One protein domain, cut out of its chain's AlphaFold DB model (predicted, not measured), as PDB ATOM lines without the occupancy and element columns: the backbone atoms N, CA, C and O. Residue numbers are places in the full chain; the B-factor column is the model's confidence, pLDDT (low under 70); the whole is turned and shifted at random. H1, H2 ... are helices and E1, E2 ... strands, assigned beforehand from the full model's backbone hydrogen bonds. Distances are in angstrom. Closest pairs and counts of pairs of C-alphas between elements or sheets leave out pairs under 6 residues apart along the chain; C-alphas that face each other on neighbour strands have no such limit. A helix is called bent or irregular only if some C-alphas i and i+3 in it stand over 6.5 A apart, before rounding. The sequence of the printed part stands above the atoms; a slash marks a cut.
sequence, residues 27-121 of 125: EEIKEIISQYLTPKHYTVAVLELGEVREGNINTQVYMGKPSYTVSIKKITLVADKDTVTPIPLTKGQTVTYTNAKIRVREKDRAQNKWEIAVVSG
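What this domain is: This is residues 27 to 121 of the 125 residues of an uncharacterized protein of Nitrospirae bacterium (UniProt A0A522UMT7). One strongly twisted sheet of four strands, E1 to E4, curls round a single helix, H1, which lies in the hollow on one face. E1, E2 and E3 are long and each bends sharply, and the two long links lie at opposite ends of the longest axis, where residues 58 to 63 stick out. The printed part has 95 residues, with one named helix and four named strands in the order H1, E1, E2, E3, E4; the sheet's order is E1, E2, E3, E4, antiparallel throughout, and the class is mixed, helices and strands. The whole is only just compact, close to loose, with a radius of gyration of the C-alphas of 14.7 A, and elongated, spanning 46 by 25 by 24 A.

How they stand to each other: Start in the sheet with E3, residues 94 to 108, an inner strand that bends by 87 degrees at residue 98. Beside it find E2, residues 67 to 79, antiparallel at 139 degrees, with N 70 and O 102 within hydrogen-bond range at 2.8 A; E2 bends by 83 degrees at residue 73. Next comes the edge strand E1, residues 42 to 54, antiparallel to E2 at 163 degrees, with N 48 and O 74 at 2.8 A; E1 bends by 91 degrees at residue 45. The other edge strand is E4, residues 113 to 120, antiparallel to E3 at 138 degrees, with N 103 and O 118 at 2.8 A. The four form a meander, each strand the antiparallel neighbour of the one before, and E1 and E4 are apart. Now look for H1, residues 27 to 40, on one face of the sheet, which gives two layers, a helix layer and a sheet layer. Its closest C-alphas to E1 are Ser 34 and Val 44, 6.2 A apart, and to E4 Ile 32 and Glu 115, 6.5 A apart; H1 and E2 are near each other. In H1, 8 of 10 O i to N i+4 pairs are within hydrogen-bond range.

Where its parts are: Find C-alpha 27 at (198.307, 95.875, 200.873); from there H1 runs 20.4 A to C-alpha 40, only just irregular, with C-alphas 36 and 39 at 6.6 A. E1 covers 27.1 A, E2 28.6 A and E4 21.3 A. E3, the longest strand, runs 33.3 A from C-alpha 94 at (196.411, 113.151, 215.312) to C-alpha 108 at (192.157, 100.150, 184.996).

The domain as a whole: The C-alphas farthest apart are those of Gln 60 and Gly 92, 46.0 A. The printed part has no cut; the links E1 to E2 and E2 to E3 are long, with 12 and 14 residues. Mean pLDDT of the printed part is 87.0, and residues 56 to 64 are under 70.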
ATOM      1  N   GLU A  27     197.200  94.968 201.191       91.81
ATOM      2  CA  GLU A  27     198.307  95.875 200.873       91.81
ATOM      3  C   GLU A  27     197.905  96.898 199.811       91.81
ATOM      4  O   GLU A  27     198.106  98.094 200.027       91.81
ATOM      5  N   GLU A  28     197.281  96.452 198.716       91.44
ATOM      6  CA  GLU A  28     196.783  97.342 197.662       91.44
ATOM      7  C   GLU A  28     195.776  98.339 198.244       91.44
ATOM      8  O   GLU A  28     195.881  99.543 198.017       91.44
ATOM      9  N   ILE A  29     194.838  97.867 199.071       93.31
ATOM     10  CA  ILE A  29     193.855  98.716 199.757       93.31
ATOM     11  C   ILE A  29     194.544  99.776 200.624       93.31
ATOM     12  O   ILE A  29     194.181 100.954 200.556       93.31
ATOM     13  N   LYS A  30     195.540  99.394 201.433       94.50
ATOM     14  CA  LYS A  30     196.288 100.339 202.280       94.50
ATOM     15  C   LYS A  30     197.042 101.370 201.446       94.50
ATOM     16  O   LYS A  30     197.053 102.551 201.805       94.50
ATOM     17  N   GLU A  31     197.639 100.944 200.337       94.00
ATOM     18  CA  GLU A  31     198.343 101.830 199.416       94.00
ATOM     19  C   GLU A  31     197.384 102.848 198.790       94.00
ATOM     20  O   GLU A  31     197.635 104.048 198.866       94.00
ATOM     21  N   ILE A  32     196.243 102.396 198.267       94.31
ATOM     22  CA  ILE A  32     195.208 103.257 197.677       94.31
ATOM     23  C   ILE A  32     194.699 104.286 198.697       94.31
ATOM     24  O   ILE A  32     194.537 105.461 198.365       94.31
ATOM     25  N   ILE A  33     194.463 103.864 199.947       95.00
ATOM     26  CA  ILE A  33     194.045 104.756 201.043       95.00
ATOM     27  C   ILE A  33     195.109 105.812 201.321       95.00
ATOM     28  O   ILE A  33     194.788 106.997 201.406       95.00
ATOM     29  N   SER A  34     196.368 105.402 201.406       94.50
ATOM     30  CA  SER A  34     197.484 106.317 201.648       94.50
ATOM     31  C   SER A  34     197.627 107.319 200.500       94.50
ATOM     32  O   SER A  34     197.624 108.524 200.731       94.50
ATOM     33  N   GLN A  35     197.633 106.844 199.252       94.44
ATOM     34  CA  GLN A  35     197.714 107.683 198.051       94.44
ATOM     35  C   GLN A  35     196.551 108.674 197.932       94.44
ATOM     36  O   GLN A  35     196.736 109.780 197.428       94.44
ATOM     37  N   TYR A  36     195.356 108.307 198.400       94.50
ATOM     38  CA  TYR A  36     194.200 109.201 198.418       94.50
ATOM     39  C   TYR A  36     194.315 110.313 199.475       94.50
ATOM     40  O   TYR A  36     193.809 111.419 199.268       94.50
ATOM     41  N   LEU A  37     194.971 110.033 200.603       93.00
ATOM     42  CA  LEU A  37     195.065 110.932 201.757       93.00
ATOM     43  C   LEU A  37     196.274 111.872 201.710       93.00
ATOM     44  O   LEU A  37     196.143 113.033 202.100       93.00
ATOM     45  N   THR A  38     197.405 111.435 201.152       91.88
ATOM     46  CA  THR A  38     198.613 112.262 200.983       91.88
ATOM     47  C   THR A  38     198.344 113.621 200.313       91.88
ATOM     48  O   THR A  38     198.715 114.649 200.883       91.88
ATOM     49  N   PRO A  39     197.665 113.714 199.146       90.38
ATOM     50  CA  PRO A  39     197.379 115.010 198.525       90.38
ATOM     51  C   PRO A  39     196.375 115.853 199.327       90.38
ATOM     52  O   PRO A  39     196.259 117.052 199.086       90.38
ATOM     53  N   LYS A  40     195.663 115.250 200.289       89.94
ATOM     54  CA  LYS A  40     194.775 115.936 201.236       89.94
ATOM     55  C   LYS A  40     195.497 116.372 202.518       89.94
ATOM     56  O   LYS A  40     194.849 116.924 203.400       89.94
ATOM     57  N   HIS A  41     196.821 116.203 202.581       92.62
ATOM     58  CA  HIS A  41     197.688 116.577 203.704       92.62
ATOM     59  C   HIS A  41     197.469 115.761 204.979       92.62
ATOM     60  O   HIS A  41     197.587 116.290 206.089       92.62
ATOM     61  N   TYR A  42     197.148 114.480 204.802       93.38
ATOM     62  CA  TYR A  42     197.041 113.526 205.893       93.38
ATOM     63  C   TYR A  42     197.971 112.338 205.665       93.38
ATOM     64  O   TYR A  42     197.846 111.627 204.665       93.38
ATOM     65  N   THR A  43     198.820 112.060 206.652       95.19
ATOM     66  CA  THR A  43     199.609 110.828 206.718       95.19
ATOM     67  C   THR A  43     198.870 109.775 207.543       95.19
ATOM     68  O   THR A  43     198.359 110.056 208.629       95.19
ATOM     69  N   VAL A  44     198.827 108.538 207.049       95.81
ATOM     70  CA  VAL A  44     198.224 107.399 207.755       95.81
ATOM     71  C   VAL A  44     199.230 106.822 208.753       95.81
ATOM     72  O   VAL A  44     200.215 106.212 208.354       95.81
ATOM     73  N   ALA A  45     198.980 106.992 210.052       95.19
ATOM     74  CA  ALA A  45     199.825 106.435 211.113       95.19
ATOM     75  C   ALA A  45     199.409 105.013 211.515       95.19
ATOM     76  O   ALA A  45     200.253 104.165 211.790       95.19
ATOM     77  N   VAL A  46     198.101 104.746 211.557       96.31
ATOM     78  CA  VAL A  46     197.543 103.420 211.867       96.31
ATOM     79  C   VAL A  46     196.406 103.145 210.899       96.31
ATOM     80  O   VAL A  46     195.564 104.015 210.685       96.31
ATOM     81  N   LEU A  47     196.358 101.938 210.340       96.38
ATOM     82  CA  LEU A  47     195.273 101.492 209.475       96.38
ATOM     83  C   LEU A  47     194.981 100.013 209.705       96.38
ATOM     84  O   LEU A  47     195.759  99.136 209.328       96.38
ATOM     85  N   GLU A  48     193.829  99.753 210.306       96.12
ATOM     86  CA  GLU A  48     193.302  98.420 210.548       96.12
ATOM     87  C   GLU A  48     192.094  98.195 209.642       96.12
ATOM     88  O   GLU A  48     191.013  98.768 209.838       96.12
ATOM     89  N   LEU A  49     192.292  97.344 208.639       95.12
ATOM     90  CA  LEU A  49     191.222  96.915 207.757       95.12
ATOM     91  C   LEU A  49     190.302  95.926 208.485       95.12
ATOM     92  O   LEU A  49     190.692  95.176 209.384       95.12
ATOM     93  N   GLY A  50     189.035  95.980 208.118       93.81
ATOM     94  CA  GLY A  50     188.018  95.014 208.482       93.81
ATOM     95  C   GLY A  50     187.639  94.169 207.279       93.81
ATOM     96  O   GLY A  50     188.458  93.854 206.428       93.81
ATOM     97  N   GLU A  51     186.371  93.790 207.226       93.12
ATOM     98  CA  GLU A  51     185.861  92.948 206.154       93.12
ATOM     99  C   GLU A  51     185.830  93.689 204.808       93.12
ATOM    100  O   GLU A  51     185.375  94.840 204.728       93.12
ATOM    101  N   VAL A  52     186.260  92.992 203.757       90.69
ATOM    102  CA  VAL A  52     186.135  93.404 202.357       90.69
ATOM    103  C   VAL A  52     184.942  92.674 201.752       90.69
ATOM    104  O   VAL A  52     184.915  91.448 201.702       90.69
ATOM    105  N   ARG A  53     183.940  93.427 201.298       89.44
ATOM    106  CA  ARG A  53     182.738  92.883 200.651       89.44
ATOM    107  C   ARG A  53     182.651  93.362 199.217       89.44
ATOM    108  O   ARG A  53     182.873  94.542 198.951       89.44
ATOM    109  N   GLU A  54     182.267  92.485 198.302       85.31
ATOM    110  CA  GLU A  54     181.927  92.906 196.946       85.31
ATOM    111  C   GLU A  54     180.729  93.869 196.994       85.31
ATOM    112  O   GLU A  54     179.744  93.655 197.705       85.31
ATOM    113  N   GLY A  55     180.851  95.005 196.312       72.31
ATOM    114  CA  GLY A  55     179.767  95.967 196.201       72.31
ATOM    115  C   GLY A  55     178.662  95.392 195.325       72.31
ATOM    116  O   GLY A  55     178.952  94.843 194.266       72.31
ATOM    117  N   ASN A  56     177.399  95.554 195.734       58.66
ATOM    118  CA  ASN A  56     176.260  95.137 194.918       58.66
ATOM    119  C   ASN A  56     176.351  95.794 193.534       58.66
ATOM    120  O   ASN A  56     176.174  97.009 193.392       58.66
ATOM    121  N   ILE A  57     176.630  94.982 192.517       54.41
ATOM    122  CA  ILE A  57     176.460  95.354 191.120       54.41
ATOM    123  C   ILE A  57     174.950  95.447 190.950       54.41
ATOM    124  O   ILE A  57     174.278  94.427 190.822       54.41
ATOM    125  N   ASN A  58     174.389  96.656 191.045       49.16
ATOM    126  CA  ASN A  58     172.979  96.852 190.733       49.16
ATOM    127  C   ASN A  58     172.757  96.272 189.331       49.16
ATOM    128  O   ASN A  58     173.334  96.749 188.353       49.16
ATOM    129  N   THR A  59     171.957  95.213 189.257       41.44
ATOM    130  CA  THR A  59     171.758  94.335 188.094       41.44
ATOM    131  C   THR A  59     171.174  95.051 186.871       41.44
ATOM    132  O   THR A  59     171.094  94.467 185.795       41.44
ATOM    133  N   GLN A  60     170.830  96.336 186.998       44.06
ATOM    134  CA  GLN A  60     170.423  97.215 185.902       44.06
ATOM    135  C   GLN A  60     171.590  97.903 185.168       44.06
ATOM    136  O   GLN A  60     171.362  98.533 184.140       44.06
ATOM    137  N   VAL A  61     172.839  97.774 185.635       44.91
ATOM    138  CA  VAL A  61     174.019  98.322 184.943       44.91
ATOM    139  C   VAL A  61     174.977  97.184 184.610       44.91
ATOM    140  O   VAL A  61     175.973  96.954 185.293       44.91
ATOM    141  N   TYR A  62     174.699  96.485 183.511       45.81
ATOM    142  CA  TYR A  62     175.508  95.383 182.966       45.81
ATOM    143  C   TYR A  62     176.938  95.794 182.515       45.81
ATOM    144  O   TYR A  62     177.624  95.030 181.844       45.81
ATOM    145  N   MET A  63     177.411  96.996 182.879       56.94
ATOM    146  CA  MET A  63     178.714  97.567 182.494       56.94
ATOM    147  C   MET A  63     179.438  98.303 183.642       56.94
ATOM    148  O   MET A  63     180.357  99.086 183.399       56.94
ATOM    149  N   GLY A  64     179.035  98.100 184.901       66.44
ATOM    150  CA  GLY A  64     179.726  98.705 186.044       66.44
ATOM    151  C   GLY A  64     181.132  98.125 186.245       66.44
ATOM    152  O   GLY A  64     181.320  96.909 186.182       66.44
ATOM    153  N   LYS A  65     182.126  98.983 186.519       77.69
ATOM    154  CA  LYS A  65     183.455  98.528 186.959       77.69
ATOM    155  C   LYS A  65     183.337  97.816 188.319       77.69
ATOM    156  O   LYS A  65     182.583  98.315 189.164       77.69
ATOM    157  N   PRO A  66     184.063  96.704 188.556       83.62
ATOM    158  CA  PRO A  66     184.100  96.030 189.852       83.62
ATOM    159  C   PRO A  66     184.345  97.012 190.996       83.62
ATOM    160  O   PRO A  66     185.130  97.957 190.871       83.62
ATOM    161  N   SER A  67     183.660  96.803 192.116       87.62
ATOM    162  CA  SER A  67     183.848  97.628 193.304       87.62
ATOM    163  C   SER A  67     183.736  96.796 194.562       87.62
ATOM    164  O   SER A  67     182.904  95.895 194.630       87.62
ATOM    165  N   TYR A  68     184.529  97.143 195.565       90.25
ATOM    166  CA  TYR A  68     184.534  96.498 196.867       90.25
ATOM    167  C   TYR A  68     184.327  97.551 197.944       90.25
ATOM    168  O   TYR A  68     184.853  98.660 197.871       90.25
ATOM    169  N   THR A  69     183.520  97.219 198.940       92.25
ATOM    170  CA  THR A  69     183.367  98.012 200.154       92.25
ATOM    171  C   THR A  69     184.266  97.415 201.222       92.25
ATOM    172  O   THR A  69     184.058  96.289 201.661       92.25
ATOM    173  N   VAL A  70     185.256  98.192 201.636       94.00
ATOM    174  CA  VAL A  70     186.205  97.864 202.692       94.00
ATOM    175  C   VAL A  70     185.729  98.528 203.975       94.00
ATOM    176  O   VAL A  70     185.558  99.749 204.035       94.00
ATOM    177  N   SER A  71     185.511  97.726 205.010       94.56
ATOM    178  CA  SER A  71     185.295  98.247 206.357       94.56
ATOM    179  C   SER A  71     186.640  98.630 206.964       94.56
ATOM    180  O   SER A  71     187.604  97.885 206.846       94.56
ATOM    181  N   ILE A  72     186.713  99.767 207.638       96.00
ATOM    182  CA  ILE A  72     187.899 100.235 208.350       96.00
ATOM    183  C   ILE A  72     187.577 100.165 209.836       96.00
ATOM    184  O   ILE A  72     186.736 100.916 210.339       96.00
ATOM    185  N   LYS A  73     188.231  99.241 210.542       95.88
ATOM    186  CA  LYS A  73     188.052  99.093 211.991       95.88
ATOM    187  C   LYS A  73     188.591 100.323 212.706       95.88
ATOM    188  O   LYS A  73     187.909 100.887 213.559       95.88
ATOM    189  N   LYS A  74     189.785 100.754 212.302       97.00
ATOM    190  CA  LYS A  74     190.483 101.901 212.871       97.00
ATOM    191  C   LYS A  74     191.389 102.544 211.833       97.00
ATOM    192  O   LYS A  74     192.104 101.850 211.115       97.00
ATOM    193  N   ILE A  75     191.385 103.867 211.784       97.06
ATOM    194  CA  ILE A  75     192.367 104.645 211.034       97.06
ATOM    195  C   ILE A  75     192.789 105.853 211.858       97.06
ATOM    196  O   ILE A  75     191.943 106.593 212.356       97.06
ATOM    197  N   THR A  76     194.095 106.034 212.015       96.50
ATOM    198  CA  THR A  76     194.694 107.190 212.679       96.50
ATOM    199  C   THR A  76     195.452 108.003 211.649       96.50
ATOM    200  O   THR A  76     196.317 107.475 210.949       96.50
ATOM    201  N   LEU A  77     195.121 109.285 211.572       95.44
ATOM    202  CA  LEU A  77     195.656 110.236 210.613       95.44
ATOM    203  C   LEU A  77     196.424 111.327 211.344       95.44
ATOM    204  O   LEU A  77     196.014 111.746 212.425       95.44
ATOM    205  N   VAL A  78     197.512 111.782 210.737       95.44
ATOM    206  CA  VAL A  78     198.323 112.909 211.195       95.44
ATOM    207  C   VAL A  78     198.189 114.021 210.169       95.44
ATOM    208  O   VAL A  78     198.376 113.775 208.980       95.44
ATOM    209  N   ALA A  79     197.849 115.228 210.610       94.50
ATOM    210  CA  ALA A  79     197.815 116.385 209.724       94.50
ATOM    211  C   ALA A  79     199.246 116.828 209.376       94.50
ATOM    212  O   ALA A  79     200.033 117.176 210.258       94.50
ATOM    213  N   ASP A  80     199.593 116.848 208.090       93.06
ATOM    214  CA  ASP A  80     200.946 117.213 207.634       93.06
ATOM    215  C   ASP A  80     201.175 118.734 207.633       93.06
ATOM    216  O   ASP A  80     202.311 119.223 207.645       93.06
ATOM    217  N   LYS A  81     200.078 119.492 207.627       92.62
ATOM    218  CA  LYS A  81     200.026 120.951 207.715       92.62
ATOM    219  C   LYS A  81     198.738 121.374 208.418       92.62
ATOM    220  O   LYS A  81     197.840 120.555 208.599       92.62
ATOM    221  N   ASP A  82     198.624 122.658 208.733       90.25
ATOM    222  CA  ASP A  82     197.372 123.205 209.249       90.25
ATOM    223  C   ASP A  82     196.258 123.080 208.196       90.25
ATOM    224  O   ASP A  82     196.410 123.470 207.033       90.25
ATOM    225  N   THR A  83     195.134 122.505 208.608       85.38
ATOM    226  CA  THR A  83     193.932 122.327 207.792       85.38
ATOM    227  C   THR A  83     192.829 123.219 208.344       85.38
ATOM    228  O   THR A  83     192.745 123.440 209.548       85.38
ATOM    229  N   VAL A  84     192.002 123.783 207.464       78.56
ATOM    230  CA  VAL A  84     190.978 124.776 207.850       78.56
ATOM    231  C   VAL A  84     189.564 124.208 207.707       78.56
ATOM    232  O   VAL A  84     188.644 124.646 208.388       78.56
ATOM    233  N   THR A  85     189.382 123.198 206.854       76.75
ATOM    234  CA  THR A  85     188.084 122.579 206.562       76.75
ATOM    235  C   THR A  85     188.258 121.115 206.162       76.75
ATOM    236  O   THR A  85     189.262 120.795 205.522       76.75
ATOM    237  N   PRO A  86     187.267 120.248 206.428       79.06
ATOM    238  CA  PRO A  86     186.003 120.517 207.130       79.06
ATOM    239  C   PRO A  86     186.130 120.514 208.666       79.06
ATOM    240  O   PRO A  86     185.270 121.066 209.343       79.06
ATOM    241  N   ILE A  87     187.211 119.958 209.218       83.94
ATOM    242  CA  ILE A  87     187.560 120.045 210.642       83.94
ATOM    243  C   ILE A  87     188.974 120.620 210.717       83.94
ATOM    244  O   ILE A  87     189.871 120.040 210.106       83.94
ATOM    245  N   PRO A  88     189.192 121.741 211.423       87.31
ATOM    246  CA  PRO A  88     190.514 122.322 211.523       87.31
ATOM    247  C   PRO A  88     191.418 121.453 212.398       87.31
ATOM    248  O   PRO A  88     191.082 121.144 213.544       87.31
ATOM    249  N   LEU A  89     192.565 121.066 211.851       89.38
ATOM    250  CA  LEU A  89     193.620 120.341 212.553       89.38
ATOM    251  C   LEU A  89     194.930 121.097 212.397       89.38
ATOM    252  O   LEU A  89     195.255 121.545 211.296       89.38
ATOM    253  N   THR A  90     195.687 121.211 213.483       94.25
ATOM    254  CA  THR A  90     197.040 121.763 213.437       94.25
ATOM    255  C   THR A  90     198.038 120.720 212.951       94.25
ATOM    256  O   THR A  90     197.845 119.514 213.118       94.25
ATOM    257  N   LYS A  91     199.139 121.173 212.349       95.31
ATOM    258  CA  LYS A  91     200.226 120.294 211.917       95.31
ATOM    259  C   LYS A  91     200.694 119.389 213.064       95.31
ATOM    260  O   LYS A  91     200.998 119.855 214.160       95.31
ATOM    261  N   GLY A  92     200.806 118.093 212.783       93.69
ATOM    262  CA  GLY A  92     201.205 117.059 213.737       93.69
ATOM    263  C   GLY A  92     200.069 116.560 214.631       93.69
ATOM    264  O   GLY A  92     200.245 115.558 215.324       93.69
ATOM    265  N   GLN A  93     198.897 117.203 214.608       95.56
ATOM    266  CA  GLN A  93     197.737 116.722 215.340       95.56
ATOM    267  C   GLN A  93     197.275 115.384 214.765       95.56
ATOM    268  O   GLN A  93     197.227 115.184 213.549       95.56
ATOM    269  N   THR A  94     196.925 114.470 215.668       94.88
ATOM    270  CA  THR A  94     196.411 113.151 215.312       94.88
ATOM    271  C   THR A  94     194.905 113.100 215.498       94.88
ATOM    272  O   THR A  94     194.354 113.660 216.446       94.88
ATOM    273  N   VAL A  95     194.230 112.390 214.604       94.56
ATOM    274  CA  VAL A  95     192.811 112.076 214.734       94.56
ATOM    275  C   VAL A  95     192.591 110.610 214.412       94.56
ATOM    276  O   VAL A  95     193.198 110.067 213.492       94.56
ATOM    277  N   THR A  96     191.751 109.945 215.200       96.00
ATOM    278  CA  THR A  96     191.439 108.528 215.013       96.00
ATOM    279  C   THR A  96     189.958 108.354 214.752       96.00
ATOM    280  O   THR A  96     189.126 108.855 215.504       96.00
ATOM    281  N   TYR A  97     189.644 107.588 213.715       95.44
ATOM    282  CA  TYR A  97     188.290 107.199 213.364       95.44
ATOM    283  C   TYR A  97     188.132 105.691 213.460       95.44
ATOM    284  O   TYR A  97     189.066 104.929 213.210       95.44
ATOM    285  N   THR A  98     186.923 105.271 213.807       95.69
ATOM    286  CA  THR A  98     186.518 103.866 213.845       95.69
ATOM    287  C   THR A  98     185.250 103.687 213.025       95.69
ATOM    288  O   THR A  98     184.506 104.644 212.812       95.69
ATOM    289  N   ASN A  99     185.006 102.464 212.554       92.00
ATOM    290  CA  ASN A  99     183.810 102.112 211.779       92.00
ATOM    291  C   ASN A  99     183.634 102.916 210.475       92.00
ATOM    292  O   ASN A  99     182.510 103.123 210.012       92.00
ATOM    293  N   ALA A 100     184.736 103.355 209.864       94.00
ATOM    294  CA  ALA A 100     184.694 103.980 208.549       94.00
ATOM    295  C   ALA A 100     184.488 102.919 207.457       94.00
ATOM    296  O   ALA A 100     184.775 101.736 207.644       94.00
ATOM    297  N   LYS A 101     183.971 103.329 206.299       94.06
ATOM    298  CA  LYS A 101     183.857 102.456 205.124       94.06
ATOM    299  C   LYS A 101     184.355 103.180 203.895       94.06
ATOM    300  O   LYS A 101     183.992 104.334 203.657       94.06
ATOM    301  N   ILE A 102     185.145 102.470 203.104       93.25
ATOM    302  CA  ILE A 102     185.740 102.968 201.873       93.25
ATOM    303  C   ILE A 102     185.297 102.053 200.744       93.25
ATOM    304  O   ILE A 102     185.441 100.836 200.824       93.25
ATOM    305  N   ARG A 103     184.734 102.627 199.683       92.00
ATOM    306  CA  ARG A 103     184.458 101.891 198.454       92.00
ATOM    307  C   ARG A 103     185.623 102.084 197.502       92.00
ATOM    308  O   ARG A 103     185.841 103.199 197.034       92.00
ATOM    309  N   VAL A 104     186.315 100.998 197.191       92.00
ATOM    310  CA  VAL A 104     187.313 100.951 196.122       92.00
ATOM    311  C   VAL A 104     186.651 100.468 194.839       92.00
ATOM    312  O   VAL A 104     185.771  99.605 194.864       92.00
ATOM    313  N   ARG A 105     187.024 101.059 193.711       90.69
ATOM    314  CA  ARG A 105     186.518 100.715 192.382       90.69
ATOM    315  C   ARG A 105     187.695 100.474 191.454       90.69
ATOM    316  O   ARG A 105     188.701 101.168 191.546       90.69
ATOM    317  N   GLU A 106     187.564  99.500 190.564       87.75
ATOM    318  CA  GLU A 106     188.555  99.266 189.517       87.75
ATOM    319  C   GLU A 106     188.662 100.527 188.646       87.75
ATOM    320  O   GLU A 106     187.661 101.055 188.161       87.75
ATOM    321  N   LYS A 107     189.875 101.037 188.456       85.31
ATOM    322  CA  LYS A 107     190.172 102.170 187.577       85.31
ATOM    323  C   LYS A 107     190.616 101.673 186.208       85.31
ATOM    324  O   LYS A 107     190.043 102.098 185.202       85.31
ATOM    325  N   ASP A 108     191.584 100.761 186.195       81.50
ATOM    326  CA  ASP A 108     192.157 100.150 184.996       81.50
ATOM    327  C   ASP A 108     192.388  98.653 185.229       81.50
ATOM    328  O   ASP A 108     193.222  98.256 186.044       81.50
ATOM    329  N   ARG A 109     191.651  97.836 184.474       77.25
ATOM    330  CA  ARG A 109     191.701  96.375 184.544       77.25
ATOM    331  C   ARG A 109     193.019  95.796 184.030       77.25
ATOM    332  O   ARG A 109     193.479  94.793 184.560       77.25
ATOM    333  N   ALA A 110     193.623  96.398 183.005       76.75
ATOM    334  CA  ALA A 110     194.862  95.888 182.414       76.75
ATOM    335  C   ALA A 110     196.061  96.088 183.351       76.75
ATOM    336  O   ALA A 110     197.024  95.328 183.297       76.75
ATOM    337  N   GLN A 111     195.984  97.099 184.218       77.19
ATOM    338  CA  GLN A 111     197.037  97.459 185.169       77.19
ATOM    339  C   GLN A 111     196.709  97.072 186.619       77.19
ATOM    340  O   GLN A 111     197.458  97.453 187.512       77.19
ATOM    341  N   ASN A 112     195.593  96.370 186.861       76.31
ATOM    342  CA  ASN A 112     195.068  96.070 188.199       76.31
ATOM    343  C   ASN A 112     195.010  97.305 189.122       76.31
ATOM    344  O   ASN A 112     195.343  97.243 190.303       76.31
ATOM    345  N   LYS A 113     194.640  98.468 188.575       85.00
ATOM    346  CA  LYS A 113     194.593  99.715 189.344       85.00
ATOM    347  C   LYS A 113     193.214  99.936 189.922       85.00
ATOM    348  O   LYS A 113     192.208  99.808 189.224       85.00
ATOM    349  N   TRP A 114     193.194 100.406 191.157       89.69
ATOM    350  CA  TRP A 114     191.996 100.703 191.926       89.69
ATOM    351  C   TRP A 114     192.002 102.167 192.365       89.69
ATOM    352  O   TRP A 114     193.049 102.804 192.461       89.69
ATOM    353  N   GLU A 115     190.825 102.715 192.632       91.38
ATOM    354  CA  GLU A 115     190.657 104.070 193.149       91.38
ATOM    355  C   GLU A 115     189.571 104.124 194.223       91.38
ATOM    356  O   GLU A 115     188.643 103.312 194.231       91.38
ATOM    357  N   ILE A 116     189.663 105.101 195.126       92.38
ATOM    358  CA  ILE A 116     188.608 105.354 196.108       92.38
ATOM    359  C   ILE A 116     187.457 106.083 195.428       92.38
ATOM    360  O   ILE A 116     187.602 107.216 194.977       92.38
ATOM    361  N   ALA A 117     186.296 105.437 195.395       89.69
ATOM    362  CA  ALA A 117     185.074 105.998 194.837       89.69
ATOM    363  C   ALA A 117     184.216 106.700 195.897       89.69
ATOM    364  O   ALA A 117     183.568 107.699 195.599       89.69
ATOM    365  N   VAL A 118     184.158 106.154 197.116       89.50
ATOM    366  CA  VAL A 118     183.319 106.684 198.203       89.50
ATOM    367  C   VAL A 118     184.036 106.505 199.531       89.50
ATOM    368  O   VAL A 118     184.592 105.439 199.791       89.50
ATOM    369  N   VAL A 119     183.955 107.518 200.390       91.38
ATOM    370  CA  VAL A 119     184.407 107.453 201.778       91.38
ATOM    371  C   VAL A 119     183.248 107.807 202.700       91.38
ATOM    372  O   VAL A 119     182.474 108.716 202.417       91.38
ATOM    373  N   SER A 120     183.111 107.076 203.800       92.88
ATOM    374  CA  SER A 120     182.111 107.334 204.837       92.88
ATOM    375  C   SER A 120     182.702 107.070 206.219       92.88
ATOM    376  O   SER A 120     183.551 106.191 206.372       92.88
ATOM    377  N   GLY A 121     182.272 107.838 207.224       90.44
ATOM    378  CA  GLY A 121     182.801 107.737 208.589       90.44
ATOM    379  C   GLY A 121     184.162 108.411 208.803       90.44
ATOM    380  O   GLY A 121     184.773 108.199 209.844       90.44
TER     381      GLY A 121